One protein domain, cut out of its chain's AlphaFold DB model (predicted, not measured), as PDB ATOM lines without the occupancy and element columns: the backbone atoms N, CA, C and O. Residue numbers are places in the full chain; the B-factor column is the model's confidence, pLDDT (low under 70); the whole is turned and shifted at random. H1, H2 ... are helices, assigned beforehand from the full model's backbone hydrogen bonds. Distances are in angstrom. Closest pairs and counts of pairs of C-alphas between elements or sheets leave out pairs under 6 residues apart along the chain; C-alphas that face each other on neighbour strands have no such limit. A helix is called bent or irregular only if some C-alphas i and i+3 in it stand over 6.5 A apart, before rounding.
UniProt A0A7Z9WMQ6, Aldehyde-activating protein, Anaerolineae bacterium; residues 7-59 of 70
ATOM      1  N   GLU A   7      11.690  37.581 -66.883       93.94
ATOM      2  CA  GLU A   7      11.061  38.032 -65.644       93.94
ATOM      3  C   GLU A   7      12.014  37.974 -64.443       93.94
ATOM      4  O   GLU A   7      11.786  38.648 -63.446       93.94
ATOM      5  N   ALA A   8      13.080  37.172 -64.526       90.31
ATOM      6  CA  ALA A   8      14.062  37.038 -63.457       90.31
ATOM      7  C   ALA A   8      15.227  38.032 -63.586       90.31
ATOM      8  O   ALA A   8      16.021  38.151 -62.659       90.31
ATOM      9  N   LEU A   9      15.378  38.724 -64.722       93.50
ATOM     10  CA  LEU A   9      16.594  39.496 -65.008       93.50
ATOM     11  C   LEU A   9      16.797  40.685 -64.066       93.50
ATOM     12  O   LEU A   9      17.942  40.970 -63.721       93.50
ATOM     13  N   ASP A  10      15.717  41.330 -63.628       95.62
ATOM     14  CA  ASP A  10      15.785  42.490 -62.728       95.62
ATOM     15  C   ASP A  10      16.130  42.097 -61.279       95.62
ATOM     16  O   ASP A  10      16.669  42.902 -60.523       95.62
ATOM     17  N   GLU A  11      15.887  40.837 -60.910       95.12
ATOM     18  CA  GLU A  11      16.121  40.290 -59.565       95.12
ATOM     19  C   GLU A  11      17.458  39.537 -59.453       95.12
ATOM     20  O   GLU A  11      17.847  39.069 -58.380       95.12
ATOM     21  N   LEU A  12      18.171  39.379 -60.569       92.44
ATOM     22  CA  LEU A  12      19.421  38.635 -60.634       92.44
ATOM     23  C   LEU A  12      20.622  39.576 -60.689       92.44
ATOM     24  O   LEU A  12      20.686  40.517 -61.474       92.44
ATOM     25  N   VAL A  13      21.652  39.239 -59.914       94.44
ATOM     26  CA  VAL A  13      22.981  39.841 -60.033       94.44
ATOM     27  C   VAL A  13      23.964  38.802 -60.554       94.44
ATOM     28  O   VAL A  13      23.993  37.660 -60.094       94.44
ATOM     29  N   MET A  14      24.806  39.208 -61.502       92.50
ATOM     30  CA  MET A  14      25.892  38.380 -62.014       92.50
ATOM     31  C   MET A  14      27.234  38.946 -61.563       92.50
ATOM     32  O   MET A  14      27.603  40.062 -61.921       92.50
ATOM     33  N   ILE A  15      27.998  38.139 -60.831       94.94
ATOM     34  CA  ILE A  15      29.395  38.431 -60.518       94.94
ATOM     35  C   ILE A  15      30.254  37.655 -61.513       94.94
ATOM     36  O   ILE A  15      30.382  36.435 -61.423       94.94
ATOM     37  N   ALA A  16      30.814  38.363 -62.490       94.00
ATOM     38  CA  ALA A  16      31.671  37.769 -63.505       94.00
ATOM     39  C   ALA A  16      33.147  37.969 -63.141       94.00
ATOM     40  O   ALA A  16      33.599  39.094 -62.939       94.00
ATOM     41  N   ASN A  17      33.902  36.871 -63.105       95.12
ATOM     42  CA  ASN A  17      35.356  36.899 -63.029       95.12
ATOM     43  C   ASN A  17      35.915  36.262 -64.304       95.12
ATOM     44  O   ASN A  17      35.663  35.087 -64.577       95.12
ATOM     45  N   ALA A  18      36.636  37.053 -65.092       94.31
ATOM     46  CA  ALA A  18      37.250  36.616 -66.334       94.31
ATOM     47  C   ALA A  18      38.771  36.604 -66.183       94.31
ATOM     48  O   ALA A  18      39.364  37.539 -65.648       94.31
ATOM     49  N   PHE A  19      39.407  35.557 -66.706       95.81
ATOM     50  CA  PHE A  19      40.858  35.444 -66.746       95.81
ATOM     51  C   PHE A  19      41.355  35.575 -68.184       95.81
ATOM     52  O   PHE A  19      40.951  34.820 -69.070       95.81
ATOM     53  N   VAL A  20      42.278  36.511 -68.402       96.69
ATOM     54  CA  VAL A  20      42.996  36.677 -69.668       96.69
ATOM     55  C   VAL A  20      44.484  36.691 -69.357       96.69
ATOM     56  O   VAL A  20      44.951  37.485 -68.545       96.69
ATOM     57  N   HIS A  21      45.236  35.796 -69.993       95.94
ATOM     58  CA  HIS A  21      46.684  35.749 -69.814       95.94
ATOM     59  C   HIS A  21      47.336  37.029 -70.382       95.94
ATOM     60  O   HIS A  21      46.975  37.417 -71.495       95.94
ATOM     61  N   PRO A  22      48.338  37.641 -69.717       96.81
ATOM     62  CA  PRO A  22      48.964  38.891 -70.179       96.81
ATOM     63  C   PRO A  22      49.541  38.843 -71.603       96.81
ATOM     64  O   PRO A  22      49.581  39.850 -72.295       96.81
ATOM     65  N   ALA A  23      49.975  37.664 -72.054       96.94
ATOM     66  CA  ALA A  23      50.505  37.451 -73.407       96.94
ATOM     67  C   ALA A  23      49.428  37.262 -74.502       96.94
ATOM     68  O   ALA A  23      49.761  37.002 -75.658       96.94
ATOM     69  N   ALA A  24      48.136  37.308 -74.163       96.56
ATOM     70  CA  ALA A  24      47.071  37.135 -75.142       96.56
ATOM     71  C   ALA A  24      46.948  38.382 -76.034       96.56
ATOM     72  O   ALA A  24      46.701  39.476 -75.544       96.56
ATOM     73  N   ALA A  25      47.084  38.202 -77.351       96.31
ATOM     74  CA  ALA A  25      47.091  39.310 -78.316       96.31
ATOM     75  C   ALA A  25      45.938  39.269 -79.338       96.31
ATOM     76  O   ALA A  25      45.779  40.186 -80.136       96.31
ATOM     77  N   ASN A  26      45.143  38.195 -79.364       97.62
ATOM     78  CA  ASN A  26      44.048  38.042 -80.323       97.62
ATOM     79  C   ASN A  26      42.703  38.335 -79.650       97.62
ATOM     80  O   ASN A  26      42.095  37.442 -79.058       97.62
ATOM     81  N   GLU A  27      42.237  39.573 -79.789       96.62
ATOM     82  CA  GLU A  27      40.989  40.073 -79.200       96.62
ATOM     83  C   GLU A  27      39.776  39.207 -79.557       96.62
ATOM     84  O   GLU A  27      39.029  38.793 -78.672       96.62
ATOM     85  N   LYS A  28      39.640  38.814 -80.831       97.69
ATOM     86  CA  LYS A  28      38.529  37.962 -81.289       97.69
ATOM     87  C   LYS A  28      38.496  36.618 -80.566       97.69
ATOM     88  O   LYS A  28      37.429  36.111 -80.235       97.69
ATOM     89  N   ARG A  29      39.665  36.015 -80.317       97.06
ATOM     90  CA  ARG A  29      39.750  34.761 -79.552       97.06
ATOM     91  C   ARG A  29      39.460  34.976 -78.072       97.06
ATOM     92  O   ARG A  29      38.828  34.111 -77.472       97.06
ATOM     93  N   ILE A  30      39.904  36.092 -77.495       97.62
ATOM     94  CA  ILE A  30      39.629  36.438 -76.095       97.62
ATOM     95  C   ILE A  30      38.119  36.570 -75.881       97.62
ATOM     96  O   ILE A  30      37.576  35.907 -74.997       97.62
ATOM     97  N   GLU A  31      37.439  37.354 -76.714       97.19
ATOM     98  CA  GLU A  31      35.989  37.544 -76.647       97.19
ATOM     99  C   GLU A  31      35.249  36.212 -76.814       97.19
ATOM    100  O   GLU A  31      34.457  35.815 -75.960       97.19
ATOM    101  N   PHE A  32      35.566  35.468 -77.876       97.69
ATOM    102  CA  PHE A  32      34.894  34.211 -78.188       97.69
ATOM    103  C   PHE A  32      35.052  33.152 -77.090       97.69
ATOM    104  O   PHE A  32      34.088  32.463 -76.743       97.69
ATOM    105  N   ASN A  33      36.257  33.015 -76.529       97.12
ATOM    106  CA  ASN A  33      36.519  32.051 -75.465       97.12
ATOM    107  C   ASN A  33      35.808  32.445 -74.166       97.12
ATOM    108  O   ASN A  33      35.193  31.583 -73.541       97.12
ATOM    109  N   ASN A  34      35.831  33.730 -73.794       97.06
ATOM    110  CA  ASN A  34      35.128  34.211 -72.602       97.06
ATOM    111  C   ASN A  34      33.607  34.103 -72.752       97.06
ATOM    112  O   ASN A  34      32.943  33.655 -71.821       97.06
ATOM    113  N   TYR A  35      33.052  34.407 -73.930       95.88
ATOM    114  CA  TYR A  35      31.626  34.223 -74.205       95.88
ATOM    115  C   TYR A  35      31.201  32.761 -74.013       95.88
ATOM    116  O   TYR A  35      30.224  32.470 -73.319       95.88
ATOM    117  N   LYS A  36      31.965  31.819 -74.583       96.38
ATOM    118  CA  LYS A  36      31.710  30.382 -74.412       96.38
ATOM    119  C   LYS A  36      31.825  29.953 -72.955       96.38
ATOM    120  O   LYS A  36      30.917  29.298 -72.445       96.38
ATOM    121  N   ALA A  37      32.921  30.322 -72.293       97.12
ATOM    122  CA  ALA A  37      33.177  29.958 -70.905       97.12
ATOM    123  C   ALA A  37      32.065  30.475 -69.984       97.12
ATOM    124  O   ALA A  37      31.502  29.693 -69.218       97.12
ATOM    125  N   MET A  38      31.671  31.743 -70.126       95.75
ATOM    126  CA  MET A  38      30.619  32.324 -69.296       95.75
ATOM    127  C   MET A  38      29.245  31.733 -69.567       95.75
ATOM    128  O   MET A  38      28.515  31.446 -68.620       95.75
ATOM    129  N   ARG A  39      28.899  31.459 -70.828       94.69
ATOM    130  CA  ARG A  39      27.630  30.792 -71.143       94.69
ATOM    131  C   ARG A  39      27.543  29.406 -70.501       94.69
ATOM    132  O   ARG A  39      26.483  29.036 -70.001       94.69
ATOM    133  N   HIS A  40      28.641  28.650 -70.479       95.50
ATOM    134  CA  HIS A  40      28.692  27.372 -69.770       95.50
ATOM    135  C   HIS A  40      28.642  27.542 -68.248       95.50
ATOM    136  O   HIS A  40      27.959  26.760 -67.590       95.50
ATOM    137  N   ALA A  41      29.324  28.549 -67.696       95.94
ATOM    138  CA  ALA A  41      29.321  28.824 -66.262       95.94
ATOM    139  C   ALA A  41      27.918  29.183 -65.749       95.94
ATOM    140  O   ALA A  41      27.470  28.590 -64.774       95.94
ATOM    141  N   ILE A  42      27.197  30.070 -66.446       94.31
ATOM    142  CA  ILE A  42      25.819  30.453 -66.097       94.31
ATOM    143  C   ILE A  42      24.905  29.226 -66.108       94.31
ATOM    144  O   ILE A  42      24.165  29.000 -65.157       94.31
ATOM    145  N   ARG A  43      24.989  28.396 -67.156       94.69
ATOM    146  CA  ARG A  43      24.181  27.173 -67.257       94.69
ATOM    147  C   ARG A  43      24.441  26.219 -66.106       94.69
ATOM    148  O   ARG A  43      23.505  25.829 -65.424       94.69
ATOM    149  N   LYS A  44      25.713  25.921 -65.843       95.12
ATOM    150  CA  LYS A  44      26.118  25.058 -64.733       95.12
ATOM    151  C   LYS A  44      25.680  25.608 -63.376       95.12
ATOM    152  O   LYS A  44      25.223  24.834 -62.548       95.12
ATOM    153  N   ALA A  45      25.771  26.922 -63.168       93.56
ATOM    154  CA  ALA A  45      25.343  27.558 -61.925       93.56
ATOM    155  C   ALA A  45      23.830  27.407 -61.697       93.56
ATOM    156  O   ALA A  45      23.421  26.987 -60.619       93.56
ATOM    157  N   ILE A  46      23.013  27.686 -62.718       92.19
ATOM    158  CA  ILE A  46      21.549  27.553 -62.643       92.19
ATOM    159  C   ILE A  46      21.116  26.085 -62.521       92.19
ATOM    160  O   ILE A  46      20.195  25.772 -61.776       92.19
ATOM    161  N   GLU A  47      21.793  25.173 -63.221       94.12
ATOM    162  CA  GLU A  47      21.520  23.728 -63.168       94.12
ATOM    163  C   GLU A  47      22.077  23.053 -61.899       94.12
ATOM    164  O   GLU A  47      21.832  21.867 -61.686       94.12
ATOM    165  N   GLY A  48      22.842  23.768 -61.065       95.19
ATOM    166  CA  GLY A  48      23.469  23.211 -59.864       95.19
ATOM    167  C   GLY A  48      24.528  22.144 -60.163       95.19
ATOM    168  O   GLY A  48      24.662  21.178 -59.412       95.19
ATOM    169  N   ARG A  49      25.258  22.291 -61.276       95.00
ATOM    170  CA  ARG A  49      26.245  21.316 -61.758       95.00
ATOM    171  C   ARG A  49      27.697  21.805 -61.681       95.00
ATOM    172  O   ARG A  49      27.965  22.986 -61.899       95.00
ATOM    173  N   PRO A  50      28.665  20.883 -61.519       95.12
ATOM    174  CA  PRO A  50      28.466  19.455 -61.244       95.12
ATOM    175  C   PRO A  50      27.919  19.223 -59.829       95.12
ATOM    176  O   PRO A  50      28.187  20.010 -58.921       95.12
ATOM    177  N   THR A  51      27.168  18.142 -59.645       96.38
ATOM    178  CA  THR A  51      26.760  17.706 -58.304       96.38
ATOM    179  C   THR A  51      27.955  17.113 -57.553       96.38
ATOM    180  O   THR A  51      28.972  16.747 -58.148       96.38
ATOM    181  N   LEU A  52      27.844  16.987 -56.226       95.94
ATOM    182  CA  LEU A  52      28.893  16.353 -55.422       95.94
ATOM    183  C   LEU A  52      29.163  14.909 -55.873       95.94
ATOM    184  O   LEU A  52      30.315  14.492 -55.936       95.94
ATOM    185  N   GLU A  53      28.112  14.164 -56.204       96.56
ATOM    186  CA  GLU A  53      28.218  12.782 -56.670       96.56
ATOM    187  C   GLU A  53      28.950  12.691 -58.016       96.56
ATOM    188  O   GLU A  53      29.900  11.921 -58.144       96.56
ATOM    189  N   GLU A  54      28.580  13.533 -58.990       95.50
ATOM    190  CA  GLU A  54      29.272  13.622 -60.285       95.50
ATOM    191  C   GLU A  54      30.761  13.937 -60.083       95.50
ATOM    192  O   GLU A  54      31.632  13.313 -60.690       95.50
ATOM    193  N   LEU A  55      31.066  14.872 -59.180       94.88
ATOM    194  CA  LEU A  55      32.433  15.286 -58.889       94.88
ATOM    195  C   LEU A  55      33.252  14.159 -58.237       94.88
ATOM    196  O   LEU A  55      34.416  13.970 -58.590       94.88
ATOM    197  N   LEU A  56      32.656  13.390 -57.316       95.50
ATOM    198  CA  LEU A  56      33.310  12.246 -56.673       95.50
ATOM    199  C   LEU A  56      33.559  11.088 -57.643       95.50
ATOM    200  O   LEU A  56      34.614  10.457 -57.554       95.50
ATOM    201  N   ASN A  57      32.629  10.838 -58.565       95.56
ATOM    202  CA  ASN A  57      32.752   9.779 -59.565       95.56
ATOM    203  C   ASN A  57      33.843  10.100 -60.603       95.56
ATOM    204  O   ASN A  57      34.642   9.233 -60.951       95.56
ATOM    205  N   GLU A  58      33.937  11.358 -61.042       93.88
ATOM    206  CA  GLU A  58      34.873  11.784 -62.095       93.88
ATOM    207  C   GLU A  58      36.276  12.164 -61.577       93.88
ATOM    208  O   GLU A  58      37.196  12.409 -62.366       93.88
ATOM    209  N   LYS A  59      36.483  12.207 -60.250       91.88
ATOM    210  CA  LYS A  59      37.722  12.722 -59.634       91.88
ATOM    211  C   LYS A  59      39.001  12.033 -60.130       91.88
ATOM    212  O   LYS A  59      40.028  12.691 -60.278       91.88
TER     213      LYS A  59
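This is residues 7 to 59 of the 70 residues of the protein "Aldehyde-activating protein" of Anaerolineae bacterium (UniProt A0A7Z9WMQ6). One long helix, H2, lies in the middle; the extended link of residues 12 to 26 folds back and crosses over it, and the short helices H1 and H3 stick out, with no two helices touching. The printed part has 53 residues with three named helices, H1, H2, H3 along the chain, and no named strand: all helix. It is only just loose, close to extended, with a radius of gyration of the C-alphas of 14.8 A, and flat, spanning 39 by 37 by 14 A.

Find C-alpha 27 at (40.989, 40.073, -79.200); from there H2, residues 27 to 47, runs 30.1 A to C-alpha 47 at (21.520, 23.728, -63.168). H3 is residues 52 to 58, 10.1 A. H1 is residues 7 to 11, 8.2 A, and irregular: C-alphas 7 and 10 are 7.1 A apart.

H2 is apart from H1 and from H3, and H1 and H3 are apart. Look along the backbones: each O i to N i+4 pair is within hydrogen-bond range in H2 and H3, but 0 of 1 in H1, where 1 of 2 O i to N i+3 pairs is.

The C-alphas farthest apart, Glu 7 and Ala 23, are 40.2 A apart. The printed part has no cut; H1 to H2 is a long link, H2 to H3 a tight one. No printed residue is under 70 in pLDDT.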